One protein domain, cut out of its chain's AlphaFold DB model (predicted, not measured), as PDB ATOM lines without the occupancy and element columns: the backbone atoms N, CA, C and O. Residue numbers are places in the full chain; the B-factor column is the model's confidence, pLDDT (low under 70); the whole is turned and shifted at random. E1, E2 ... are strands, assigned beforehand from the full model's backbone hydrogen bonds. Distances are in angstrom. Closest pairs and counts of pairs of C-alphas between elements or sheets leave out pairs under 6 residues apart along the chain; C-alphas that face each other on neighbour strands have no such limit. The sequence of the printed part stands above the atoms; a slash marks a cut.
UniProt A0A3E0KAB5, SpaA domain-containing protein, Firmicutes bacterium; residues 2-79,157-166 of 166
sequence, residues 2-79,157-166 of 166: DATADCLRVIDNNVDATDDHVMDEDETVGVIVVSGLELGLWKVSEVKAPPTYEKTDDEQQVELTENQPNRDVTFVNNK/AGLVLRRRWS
ATOM      1  N   ASP A   2     204.424 226.139 268.985       51.81
ATOM      2  CA  ASP A   2     203.524 227.048 268.285       51.81
ATOM      3  C   ASP A   2     204.066 228.468 268.465       51.81
ATOM      4  O   ASP A   2     204.459 228.862 269.567       51.81
ATOM      5  N   ALA A   3     204.215 229.199 267.367       49.41
ATOM      6  CA  ALA A   3     204.834 230.513 267.405       49.41
ATOM      7  C   ALA A   3     203.958 231.521 268.155       49.41
ATOM      8  O   ALA A   3     204.497 232.527 268.590       49.41
ATOM      9  N   THR A   4     202.665 231.242 268.347       59.28
ATOM     10  CA  THR A   4     201.715 232.087 269.085       59.28
ATOM     11  C   THR A   4     201.717 231.895 270.600       59.28
ATOM     12  O   THR A   4     201.091 232.703 271.277       59.28
ATOM     13  N   ALA A   5     202.410 230.884 271.132       64.50
ATOM     14  CA  ALA A   5     202.368 230.571 272.559       64.50
ATOM     15  C   ALA A   5     203.238 231.522 273.405       64.50
ATOM     16  O   ALA A   5     204.403 231.782 273.066       64.50
ATOM     17  N   ASP A   6     202.654 231.993 274.508       71.69
ATOM     18  CA  ASP A   6     203.286 232.775 275.576       71.69
ATOM     19  C   ASP A   6     203.913 231.833 276.621       71.69
ATOM     20  O   ASP A   6     203.363 230.763 276.902       71.69
ATOM     21  N   CYS A   7     205.064 232.203 277.189       79.69
ATOM     22  CA  CYS A   7     205.741 231.406 278.219       79.69
ATOM     23  C   CYS A   7     205.948 232.225 279.494       79.69
ATOM     24  O   CYS A   7     206.600 233.274 279.468       79.69
ATOM     25  N   LEU A   8     205.507 231.679 280.628       82.31
ATOM     26  CA  LEU A   8     205.724 232.233 281.961       82.31
ATOM     27  C   LEU A   8     206.616 231.309 282.789       82.31
ATOM     28  O   LEU A   8     206.580 230.089 282.640       82.31
ATOM     29  N   ARG A   9     207.390 231.896 283.701       82.38
ATOM     30  CA  ARG A   9     208.194 231.160 284.676       82.38
ATOM     31  C   ARG A   9     207.813 231.527 286.093       82.38
ATOM     32  O   ARG A   9     207.840 232.700 286.471       82.38
ATOM     33  N   VAL A  10     207.541 230.493 286.880       81.44
ATOM     34  CA  VAL A  10     207.345 230.553 288.326       81.44
ATOM     35  C   VAL A  10     208.688 230.249 288.997       81.44
ATOM     36  O   VAL A  10     209.196 229.128 288.943       81.44
ATOM     37  N   ILE A  11     209.307 231.279 289.577       74.38
ATOM     38  CA  ILE A  11     210.746 231.316 289.891       74.38
ATOM     39  C   ILE A  11     211.130 230.416 291.078       74.38
ATOM     40  O   ILE A  11     212.211 229.838 291.055       74.38
ATOM     41  N   ASP A  12     210.257 230.233 292.069       66.25
ATOM     42  CA  ASP A  12     210.600 229.522 293.318       66.25
ATOM     43  C   ASP A  12     210.867 228.012 293.111       66.25
ATOM     44  O   ASP A  12     211.679 227.422 293.814       66.25
ATOM     45  N   ASN A  13     210.313 227.412 292.047       64.50
ATOM     46  CA  ASN A  13     210.620 226.038 291.615       64.50
ATOM     47  C   ASN A  13     211.182 225.949 290.183       64.50
ATOM     48  O   ASN A  13     211.334 224.851 289.648       64.50
ATOM     49  N   ASN A  14     211.480 227.093 289.551       74.94
ATOM     50  CA  ASN A  14     211.868 227.184 288.139       74.94
ATOM     51  C   ASN A  14     210.915 226.387 287.218       74.94
ATOM     52  O   ASN A  14     211.349 225.604 286.371       74.94
ATOM     53  N   VAL A  15     209.610 226.557 287.439       76.25
ATOM     54  CA  VAL A  15     208.559 225.919 286.638       76.25
ATOM     55  C   VAL A  15     208.257 226.817 285.450       76.25
ATOM     56  O   VAL A  15     207.800 227.944 285.633       76.25
ATOM     57  N   ASP A  16     208.509 226.308 284.247       80.25
ATOM     58  CA  ASP A  16     208.158 226.972 282.995       80.25
ATOM     59  C   ASP A  16     206.793 226.457 282.523       80.25
ATOM     60  O   ASP A  16     206.634 225.266 282.238       80.25
ATOM     61  N   ALA A  17     205.814 227.356 282.448       76.88
ATOM     62  CA  ALA A  17     204.482 227.085 281.927       76.88
ATOM     63  C   ALA A  17     204.295 227.796 280.583       76.88
ATOM     64  O   ALA A  17     204.792 228.903 280.370       76.88
ATOM     65  N   THR A  18     203.629 227.141 279.641       79.06
ATOM     66  CA  THR A  18     203.387 227.685 278.297       79.06
ATOM     67  C   THR A  18     201.921 227.514 277.952       79.06
ATOM     68  O   THR A  18     201.427 226.394 278.065       79.06
ATOM     69  N   ASP A  19     201.291 228.606 277.515       73.81
ATOM     70  CA  ASP A  19     199.884 228.667 277.089       73.81
ATOM     71  C   ASP A  19     199.582 227.557 276.073       73.81
ATOM     72  O   ASP A  19     200.323 227.404 275.091       73.81
ATOM     73  N   ASP A  20     198.538 226.764 276.339       64.06
ATOM     74  CA  ASP A  20     198.111 225.615 275.518       64.06
ATOM     75  C   ASP A  20     199.222 224.547 275.331       64.06
ATOM     76  O   ASP A  20     199.343 223.870 274.298       64.06
ATOM     77  N   HIS A  21     200.132 224.418 276.312       72.94
ATOM     78  CA  HIS A  21     201.216 223.438 276.232       72.94
ATOM     79  C   HIS A  21     201.703 222.857 277.569       72.94
ATOM     80  O   HIS A  21     201.171 221.865 278.062       72.94
ATOM     81  N   VAL A  22     202.823 223.353 278.101       75.19
ATOM     82  CA  VAL A  22     203.531 222.724 279.224       75.19
ATOM     83  C   VAL A  22     202.948 223.243 280.525       75.19
ATOM     84  O   VAL A  22     202.946 224.451 280.732       75.19
ATOM     85  N   MET A  23     202.539 222.324 281.407       73.88
ATOM     86  CA  MET A  23     202.044 222.629 282.762       73.88
ATOM     87  C   MET A  23     200.818 223.552 282.800       73.88
ATOM     88  O   MET A  23     200.524 224.110 283.852       73.88
ATOM     89  N   ASP A  24     200.120 223.683 281.673       81.50
ATOM     90  CA  ASP A  24     198.855 224.391 281.579       81.50
ATOM     91  C   ASP A  24     197.698 223.397 281.702       81.50
ATOM     92  O   ASP A  24     197.625 222.413 280.960       81.50
ATOM     93  N   GLU A  25     196.834 223.612 282.689       82.56
ATOM     94  CA  GLU A  25     195.626 222.810 282.891       82.56
ATOM     95  C   GLU A  25     194.400 223.369 282.150       82.56
ATOM     96  O   GLU A  25     193.346 222.726 282.163       82.56
ATOM     97  N   ASP A  26     194.515 224.542 281.517       78.12
ATOM     98  CA  ASP A  26     193.445 225.191 280.760       78.12
ATOM     99  C   ASP A  26     193.869 225.374 279.291       78.12
ATOM    100  O   ASP A  26     194.964 225.819 278.996       78.12
ATOM    101  N   GLU A  27     193.004 225.011 278.340       77.44
ATOM    102  CA  GLU A  27     193.265 225.191 276.896       77.44
ATOM    103  C   GLU A  27     192.793 226.578 276.399       77.44
ATOM    104  O   GLU A  27     192.781 226.879 275.200       77.44
ATOM    105  N   THR A  28     192.313 227.435 277.304       76.88
ATOM    106  CA  THR A  28     191.850 228.781 276.975       76.88
ATOM    107  C   THR A  28     193.040 229.688 276.698       76.88
ATOM    108  O   THR A  28     193.669 230.186 277.622       76.88
ATOM    109  N   VAL A  29     193.256 230.006 275.421       77.62
ATOM    110  CA  VAL A  29     194.290 230.954 274.969       77.62
ATOM    111  C   VAL A  29     194.358 232.210 275.847       77.62
ATOM    112  O   VAL A  29     193.380 232.959 275.980       77.62
ATOM    113  N   GLY A  30     195.549 232.481 276.379       75.12
ATOM    114  CA  GLY A  30     195.834 233.617 277.253       75.12
ATOM    115  C   GLY A  30     195.461 233.394 278.721       75.12
ATOM    116  O   GLY A  30     195.424 234.371 279.487       75.12
ATOM    117  N   VAL A  31     195.171 232.149 279.102       82.38
ATOM    118  CA  VAL A  31     194.969 231.706 280.480       82.38
ATOM    119  C   VAL A  31     195.903 230.540 280.750       82.38
ATOM    120  O   VAL A  31     195.755 229.499 280.138       82.38
ATOM    121  N   ILE A  32     196.805 230.705 281.715       83.50
ATOM    122  CA  ILE A  32     197.681 229.617 282.161       83.50
ATOM    123  C   ILE A  32     197.258 229.208 283.564       83.50
ATOM    124  O   ILE A  32     197.220 230.052 284.471       83.50
ATOM    125  N   VAL A  33     196.963 227.924 283.757       85.62
ATOM    126  CA  VAL A  33     196.611 227.364 285.068       85.62
ATOM    127  C   VAL A  33     197.692 226.401 285.534       85.62
ATOM    128  O   VAL A  33     197.887 225.348 284.941       85.62
ATOM    129  N   VAL A  34     198.364 226.754 286.633       83.88
ATOM    130  CA  VAL A  34     199.416 225.929 287.245       83.88
ATOM    131  C   VAL A  34     198.931 225.401 288.587       83.88
ATOM    132  O   VAL A  34     198.662 226.195 289.494       83.88
ATOM    133  N   SER A  35     198.848 224.077 288.739       83.56
ATOM    134  CA  SER A  35     198.447 223.426 289.989       83.56
ATOM    135  C   SER A  35     199.584 222.675 290.688       83.56
ATOM    136  O   SER A  35     200.678 222.504 290.149       83.56
ATOM    137  N   GLY A  36     199.339 222.248 291.930       81.00
ATOM    138  CA  GLY A  36     200.313 221.483 292.718       81.00
ATOM    139  C   GLY A  36     201.435 222.338 293.307       81.00
ATOM    140  O   GLY A  36     202.474 221.807 293.693       81.00
ATOM    141  N   LEU A  37     201.224 223.654 293.378       83.19
ATOM    142  CA  LEU A  37     202.131 224.579 294.045       83.19
ATOM    143  C   LEU A  37     201.990 224.454 295.565       83.19
ATOM    144  O   LEU A  37     200.880 224.391 296.102       83.19
ATOM    145  N   GLU A  38     203.122 224.428 296.261       83.75
ATOM    146  CA  GLU A  38     203.144 224.472 297.721       83.75
ATOM    147  C   GLU A  38     202.664 225.840 298.240       83.75
ATOM    148  O   GLU A  38     202.704 226.865 297.551       83.75
ATOM    149  N   LEU A  39     202.185 225.861 299.483       85.50
ATOM    150  CA  LEU A  39     201.836 227.114 300.146       85.50
ATOM    151  C   LEU A  39     203.113 227.906 300.415       85.50
ATOM    152  O   LEU A  39     204.090 227.364 300.924       85.50
ATOM    153  N   GLY A  40     203.098 229.190 300.082       84.56
ATOM    154  CA  GLY A  40     204.295 230.007 300.126       84.56
ATOM    155  C   GLY A  40     204.221 231.223 299.221       84.56
ATOM    156  O   GLY A  40     203.169 231.576 298.679       84.56
ATOM    157  N   LEU A  41     205.367 231.880 299.095       86.88
ATOM    158  CA  LEU A  41     205.528 233.126 298.371       86.88
ATOM    159  C   LEU A  41     206.161 232.854 297.010       86.88
ATOM    160  O   LEU A  41     207.330 232.502 296.909       86.88
ATOM    161  N   TRP A  42     205.389 233.070 295.958       87.19
ATOM    162  CA  TRP A  42     205.758 232.792 294.582       87.19
ATOM    163  C   TRP A  42     206.086 234.077 293.841       87.19
ATOM    164  O   TRP A  42     205.447 235.108 294.047       87.19
ATOM    165  N   LYS A  43     207.060 234.008 292.936       87.12
ATOM    166  CA  LYS A  43     207.327 235.058 291.952       87.12
ATOM    167  C   LYS A  43     207.051 234.522 290.560       87.12
ATOM    168  O   LYS A  43     207.523 233.438 290.213       87.12
ATOM    169  N   VAL A  44     206.317 235.295 289.777       86.88
ATOM    170  CA  VAL A  44     205.977 234.980 288.395       86.88
ATOM    171  C   VAL A  44     206.600 236.023 287.484       86.88
ATOM    172  O   VAL A  44     206.478 237.217 287.748       86.88
ATOM    173  N   SER A  45     207.251 235.564 286.421       87.00
ATOM    174  CA  SER A  45     207.898 236.402 285.408       87.00
ATOM    175  C   SER A  45     207.503 235.940 284.011       87.00
ATOM    176  O   SER A  45     207.365 234.735 283.777       87.00
ATOM    177  N   GLU A  46     207.351 236.872 283.075       85.19
ATOM    178  CA  GLU A  46     207.224 236.524 281.660       85.19
ATOM    179  C   GLU A  46     208.597 236.104 281.115       85.19
ATOM    180  O   GLU A  46     209.602 236.784 281.318       85.19
ATOM    181  N   VAL A  47     208.668 234.955 280.441       84.50
ATOM    182  CA  VAL A  47     209.903 234.469 279.798       84.50
ATOM    183  C   VAL A  47     209.917 234.868 278.336       84.50
ATOM    184  O   VAL A  47     210.952 235.293 277.818       84.50
ATOM    185  N   LYS A  48     208.772 234.717 277.668       81.62
ATOM    186  CA  LYS A  48     208.660 234.912 276.231       81.62
ATOM    187  C   LYS A  48     207.270 235.409 275.868       81.62
ATOM    188  O   LYS A  48     206.340 234.616 275.857       81.62
ATOM    189  N   ALA A  49     207.204 236.662 275.431       79.38
ATOM    190  CA  ALA A  49     205.998 237.224 274.853       79.38
ATOM    191  C   ALA A  49     205.596 236.549 273.525       79.38
ATOM    192  O   ALA A  49     206.451 236.057 272.773       79.38
ATOM    193  N   PRO A  50     204.297 236.583 273.191       74.75
ATOM    194  CA  PRO A  50     203.787 236.162 271.898       74.75
ATOM    195  C   PRO A  50     204.266 237.092 270.762       74.75
ATOM    196  O   PRO A  50     204.713 238.216 271.006       74.75
ATOM    197  N   PRO A  51     204.152 236.664 269.490       72.25
ATOM    198  CA  PRO A  51     204.591 237.446 268.338       72.25
ATOM    199  C   PRO A  51     203.915 238.811 268.294       72.25
ATOM    200  O   PRO A  51     202.722 238.904 268.570       72.25
ATOM    201  N   THR A  52     204.644 239.838 267.846       75.75
ATOM    202  CA  THR A  52     204.192 241.245 267.743       75.75
ATOM    203  C   THR A  52     204.036 241.986 269.077       75.75
ATOM    204  O   THR A  52     203.583 243.132 269.084       75.75
ATOM    205  N   TYR A  53     204.437 241.368 270.193       78.44
ATOM    206  CA  TYR A  53     204.456 241.979 271.522       78.44
ATOM    207  C   TYR A  53     205.867 241.998 272.098       78.44
ATOM    208  O   TYR A  53     206.653 241.073 271.904       78.44
ATOM    209  N   GLU A  54     206.168 243.061 272.837       80.50
ATOM    210  CA  GLU A  54     207.388 243.149 273.627       80.50
ATOM    211  C   GLU A  54     207.214 242.323 274.908       80.50
ATOM    212  O   GLU A  54     206.152 242.339 275.543       80.50
ATOM    213  N   LYS A  55     208.260 241.568 275.259       81.44
ATOM    214  CA  LYS A  55     208.364 240.885 276.550       81.44
ATOM    215  C   LYS A  55     208.431 241.945 277.637       81.44
ATOM    216  O   LYS A  55     209.268 242.841 277.549       81.44
ATOM    217  N   THR A  56     207.581 241.822 278.649       78.75
ATOM    218  CA  THR A  56     207.710 242.650 279.839       78.75
ATOM    219  C   THR A  56     208.718 242.017 280.803       78.75
ATOM    220  O   THR A  56     208.795 240.794 280.933       78.75
ATOM    221  N   ASP A  57     209.511 242.840 281.484       80.75
ATOM    222  CA  ASP A  57     210.366 242.395 282.598       80.75
ATOM    223  C   ASP A  57     209.651 242.552 283.953       80.75
ATOM    224  O   ASP A  57     210.280 242.521 285.009       80.75
ATOM    225  N   ASP A  58     208.324 242.721 283.928       80.94
ATOM    226  CA  ASP A  58     207.502 242.751 285.132       80.94
ATOM    227  C   ASP A  58     207.548 241.399 285.852       80.94
ATOM    228  O   ASP A  58     207.344 240.331 285.267       80.94
ATOM    229  N   GLU A  59     207.746 241.462 287.166       86.62
ATOM    230  CA  GLU A  59     207.628 240.328 288.072       86.62
ATOM    231  C   GLU A  59     206.453 240.570 289.018       86.62
ATOM    232  O   GLU A  59     206.329 241.637 289.622       86.62
ATOM    233  N   GLN A  60     205.584 239.572 289.171       85.94
ATOM    234  CA  GLN A  60     204.464 239.637 290.109       85.94
ATOM    235  C   GLN A  60     204.648 238.622 291.227       85.94
ATOM    236  O   GLN A  60     204.928 237.447 290.987       85.94
ATOM    237  N   GLN A  61     204.491 239.091 292.464       88.56
ATOM    238  CA  GLN A  61     204.610 238.266 293.655       88.56
ATOM    239  C   GLN A  61     203.232 237.846 294.160       88.56
ATOM    240  O   GLN A  61     202.310 238.657 294.250       88.56
ATOM    241  N   VAL A  62     203.101 236.571 294.506       87.56
ATOM    242  CA  VAL A  62     201.842 235.950 294.895       87.56
ATOM    243  C   VAL A  62     202.052 235.094 296.126       87.56
ATOM    244  O   VAL A  62     202.908 234.221 296.134       87.56
ATOM    245  N   GLU A  63     201.237 235.295 297.151       88.19
ATOM    246  CA  GLU A  63     201.244 234.442 298.336       88.19
ATOM    247  C   GLU A  63     200.065 233.460 298.293       88.19
ATOM    248  O   GLU A  63     198.898 233.874 298.216       88.19
ATOM    249  N   LEU A  64     200.385 232.164 298.351       86.44
ATOM    250  CA  LEU A  64     199.437 231.065 298.527       86.44
ATOM    251  C   LEU A  64     199.414 230.666 300.003       86.44
ATOM    252  O   LEU A  64     200.434 230.283 300.570       86.44
ATOM    253  N   THR A  65     198.241 230.735 300.626       87.75
ATOM    254  CA  THR A  65     198.049 230.392 302.046       87.75
ATOM    255  C   THR A  65     196.941 229.357 302.190       87.75
ATOM    256  O   THR A  65     196.131 229.199 301.284       87.75
ATOM    257  N   GLU A  66     196.829 228.693 303.343       86.31
ATOM    258  CA  GLU A  66     195.736 227.731 303.586       86.31
ATOM    259  C   GLU A  66     194.342 228.353 303.393       86.31
ATOM    260  O   GLU A  66     193.411 227.690 302.941       86.31
ATOM    261  N   ASN A  67     194.201 229.647 303.699       86.69
ATOM    262  CA  ASN A  67     192.946 230.386 303.549       86.69
ATOM    263  C   ASN A  67     192.715 230.895 302.116       86.69
ATOM    264  O   ASN A  67     191.582 231.205 301.752       86.69
ATOM    265  N   GLN A  68     193.781 231.037 301.325       83.75
ATOM    266  CA  GLN A  68     193.764 231.504 299.937       83.75
ATOM    267  C   GLN A  68     194.729 230.638 299.106       83.75
ATOM    268  O   GLN A  68     195.820 231.102 298.760       83.75
ATOM    269  N   PRO A  69     194.357 229.374 298.824       80.94
ATOM    270  CA  PRO A  69     195.204 228.428 298.093       80.94
ATOM    271  C   PRO A  69     195.187 228.658 296.574       80.94
ATOM    272  O   PRO A  69     195.922 228.002 295.841       80.94
ATOM    273  N   ASN A  70     194.350 229.581 296.095       84.00
ATOM    274  CA  ASN A  70     194.243 229.969 294.695       84.00
ATOM    275  C   ASN A  70     194.445 231.473 294.563       84.00
ATOM    276  O   ASN A  70     193.963 232.254 295.394       84.00
ATOM    277  N   ARG A  71     195.134 231.876 293.499       85.62
ATOM    278  CA  ARG A  71     195.415 233.278 293.205       85.62
ATOM    279  C   ARG A  71     195.343 233.545 291.714       85.62
ATOM    280  O   ARG A  71     195.698 232.687 290.910       85.62
ATOM    281  N   ASP A  72     194.929 234.767 291.399       86.44
ATOM    282  CA  ASP A  72     194.866 235.258 290.034       86.44
ATOM    283  C   ASP A  72     195.925 236.340 289.823       86.44
ATOM    284  O   ASP A  72     196.095 237.222 290.669       86.44
ATOM    285  N   VAL A  73     196.620 236.283 288.690       84.69
ATOM    286  CA  VAL A  73     197.708 237.205 288.319       84.69
ATOM    287  C   VAL A  73     197.457 237.712 286.907       84.69
ATOM    288  O   VAL A  73     196.906 236.983 286.084       84.69
ATOM    289  N   THR A  74     197.821 238.957 286.596       84.38
ATOM    290  CA  THR A  74     197.547 239.528 285.269       84.38
ATOM    291  C   THR A  74     198.739 240.260 284.692       84.38
ATOM    292  O   THR A  74     199.143 241.285 285.229       84.38
ATOM    293  N   PHE A  75     199.236 239.777 283.555       81.00
ATOM    294  CA  PHE A  75     200.298 240.419 282.778       81.00
ATOM    295  C   PHE A  75     199.712 241.230 281.616       81.00
ATOM    296  O   PHE A  75     198.709 240.842 281.003       81.00
ATOM    297  N   VAL A  76     200.325 242.382 281.342       83.06
ATOM    298  CA  VAL A  76     199.933 243.309 280.275       83.06
ATOM    299  C   VAL A  76     201.171 243.634 279.454       83.06
ATOM    300  O   VAL A  76     202.142 244.144 280.000       83.06
ATOM    301  N   ASN A  77     201.110 243.404 278.141       79.19
ATOM    302  CA  ASN A  77     202.226 243.702 277.247       79.19
ATOM    303  C   ASN A  77     201.861 244.787 276.249       79.19
ATOM    304  O   ASN A  77     200.730 244.861 275.757       79.19
ATOM    305  N   ASN A  78     202.881 245.539 275.859       79.88
ATOM    306  CA  ASN A  78     202.794 246.483 274.763       79.88
ATOM    307  C   ASN A  78     203.106 245.795 273.432       79.88
ATOM    308  O   ASN A  78     203.882 244.840 273.364       79.88
ATOM    309  N   LYS A  79     202.477 246.285 272.360       76.12
ATOM    310  CA  LYS A  79     202.830 245.870 271.000       76.12
ATOM    311  C   LYS A  79     204.238 246.345 270.682       76.12
ATOM    312  O   LYS A  79     204.594 247.468 271.033       76.12
ATOM    313  N   ALA A 157     195.709 223.315 294.886       62.75
ATOM    314  CA  ALA A 157     196.121 224.710 294.845       62.75
ATOM    315  C   ALA A 157     196.490 225.028 293.394       62.75
ATOM    316  O   ALA A 157     197.357 224.360 292.831       62.75
ATOM    317  N   GLY A 158     195.782 225.977 292.786       64.19
ATOM    318  CA  GLY A 158     195.946 226.370 291.388       64.19
ATOM    319  C   GLY A 158     196.098 227.882 291.272       64.19
ATOM    320  O   GLY A 158     195.266 228.623 291.806       64.19
ATOM    321  N   LEU A 159     197.155 228.330 290.602       77.56
ATOM    322  CA  LEU A 159     197.398 229.722 290.236       77.56
ATOM    323  C   LEU A 159     196.867 229.959 288.815       77.56
ATOM    324  O   LEU A 159     197.307 229.275 287.894       77.56
ATOM    325  N   VAL A 160     195.945 230.911 288.634       79.88
ATOM    326  CA  VAL A 160     195.352 231.248 287.326       79.88
ATOM    327  C   VAL A 160     195.922 232.575 286.830       79.88
ATOM    328  O   VAL A 160     195.718 233.634 287.419       79.88
ATOM    329  N   LEU A 161     196.627 232.555 285.710       79.75
ATOM    330  CA  LEU A 161     197.208 233.753 285.109       79.75
ATOM    331  C   LEU A 161     196.318 234.216 283.957       79.75
ATOM    332  O   LEU A 161     196.022 233.433 283.068       79.75
ATOM    333  N   ARG A 162     195.865 235.474 283.967       75.06
ATOM    334  CA  ARG A 162     194.980 236.054 282.939       75.06
ATOM    335  C   ARG A 162     195.669 237.191 282.204       75.06
ATOM    336  O   ARG A 162     196.128 238.125 282.845       75.06
ATOM    337  N   ARG A 163     195.662 237.194 280.871       73.88
ATOM    338  CA  ARG A 163     196.216 238.298 280.063       73.88
ATOM    339  C   ARG A 163     195.113 239.230 279.542       73.88
ATOM    340  O   ARG A 163     194.130 238.770 278.961       73.88
ATOM    341  N   ARG A 164     195.249 240.554 279.731       59.38
ATOM    342  CA  ARG A 164     194.300 241.566 279.205       59.38
ATOM    343  C   ARG A 164     194.960 242.422 278.126       59.38
ATOM    344  O   ARG A 164     195.936 243.110 278.391       59.38
ATOM    345  N   TRP A 165     194.361 242.439 276.939       48.78
ATOM    346  CA  TRP A 165     194.792 243.250 275.799       48.78
ATOM    347  C   TRP A 165     194.034 244.587 275.802       48.78
ATOM    348  O   TRP A 165     192.821 244.595 276.047       48.78
ATOM    349  N   SER A 166     194.720 245.704 275.547       42.78
ATOM    350  CA  SER A 166     194.105 247.029 275.373       42.78
ATOM    351  C   SER A 166     194.549 247.699 274.081       42.78
ATOM    352  O   SER A 166     195.585 247.289 273.513       42.78
TER     353      SER A 166
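This is residues 2 to 79 and 157 to 166 of the 166 residues of the protein "SpaA domain-containing protein" of Firmicutes bacterium (UniProt A0A3E0KAB5). Two sheets lie face to face as a sandwich: an antiparallel wall of four strands, in the order E2, E1, E4, E5, and over one of its faces a smaller sheet of three, in the order E3, E7, E6. The long strand E4 runs through the larger sheet, and the unnamed stretch of residues 19 to 30 leads from its edge strand E2 over to E3. The printed part has 88 residues with seven named strands, E1 to E7 in order along the chain, and no named helix; the smaller sheet is mixed, and the class is all strand, with 39 residues, under half, in named elements. The whole is compact, with a radius of gyration of the C-alphas of 12.4 A, and elongated, with spans of 39 by 23 by 23 A.

The larger sheet holds E4, residues 40 to 48, the longest strand at 24.8 A from first to last C-alpha, with C-alpha 40 at (204.295, 230.007, 300.126). Its other strands are E1, residues 7 to 10, 10.3 A, which begins at C-alpha 7 at (205.741, 231.406, 278.219); E2, residues 15 to 18, 10.0 A; and E5, residues 59 to 64, 16.2 A. The smaller sheet holds E3, residues 31 to 35, 13.1 A; E6, residues 71 to 75, 13.5 A; and E7, residues 158 to 163, 16.5 A, which ends at C-alpha 163 at (196.216, 238.298, 280.063).

In the larger sheet each pair of neighbours is simply antiparallel. E1 and E4 stand at 157 degrees, with N 9 and O 45 2.8 A apart, within hydrogen-bond range. E4 and E5 form a hairpin at 148 degrees, with N 42 and O 62 at 2.7 A. E1 and E2 form a hairpin at 156 degrees, with N 10 and O 15 at 2.8 A. From edge to edge of this sheet the strands' lines turn by 68 degrees. In the other sheet E7 is the inner strand: it is antiparallel to E3, with N 159 and O 34 at 2.8 A, and parallel to E6, with N 162 and O 73 at 2.8 A. The parts of the two sheets that face each other are 9.1 A centre to centre, their best planes 13 degrees apart. Between the sheets, the closest C-alphas of E2 and E3 are those of Thr 18 and Ile 32, 7.2 A apart, and those of E5 and E6 are Leu 64 and Arg 71, 7.0 A apart. E4 and E7 are apart.

The two C-alphas farthest apart, those of Thr 52 and Glu 66, are 39.2 A apart. Residues 80 to 156 are not printed, and C-alphas 79 and 157 are 32.6 A apart across this cut, in the link from E6 to E7. Of the links that are printed whole, E2 to E3 is long, with 12 residues. The mean pLDDT of the printed part is 78.0; residues 2 to 5, 12 to 13, 20, 157 to 158 and 164 to 166 are under 70.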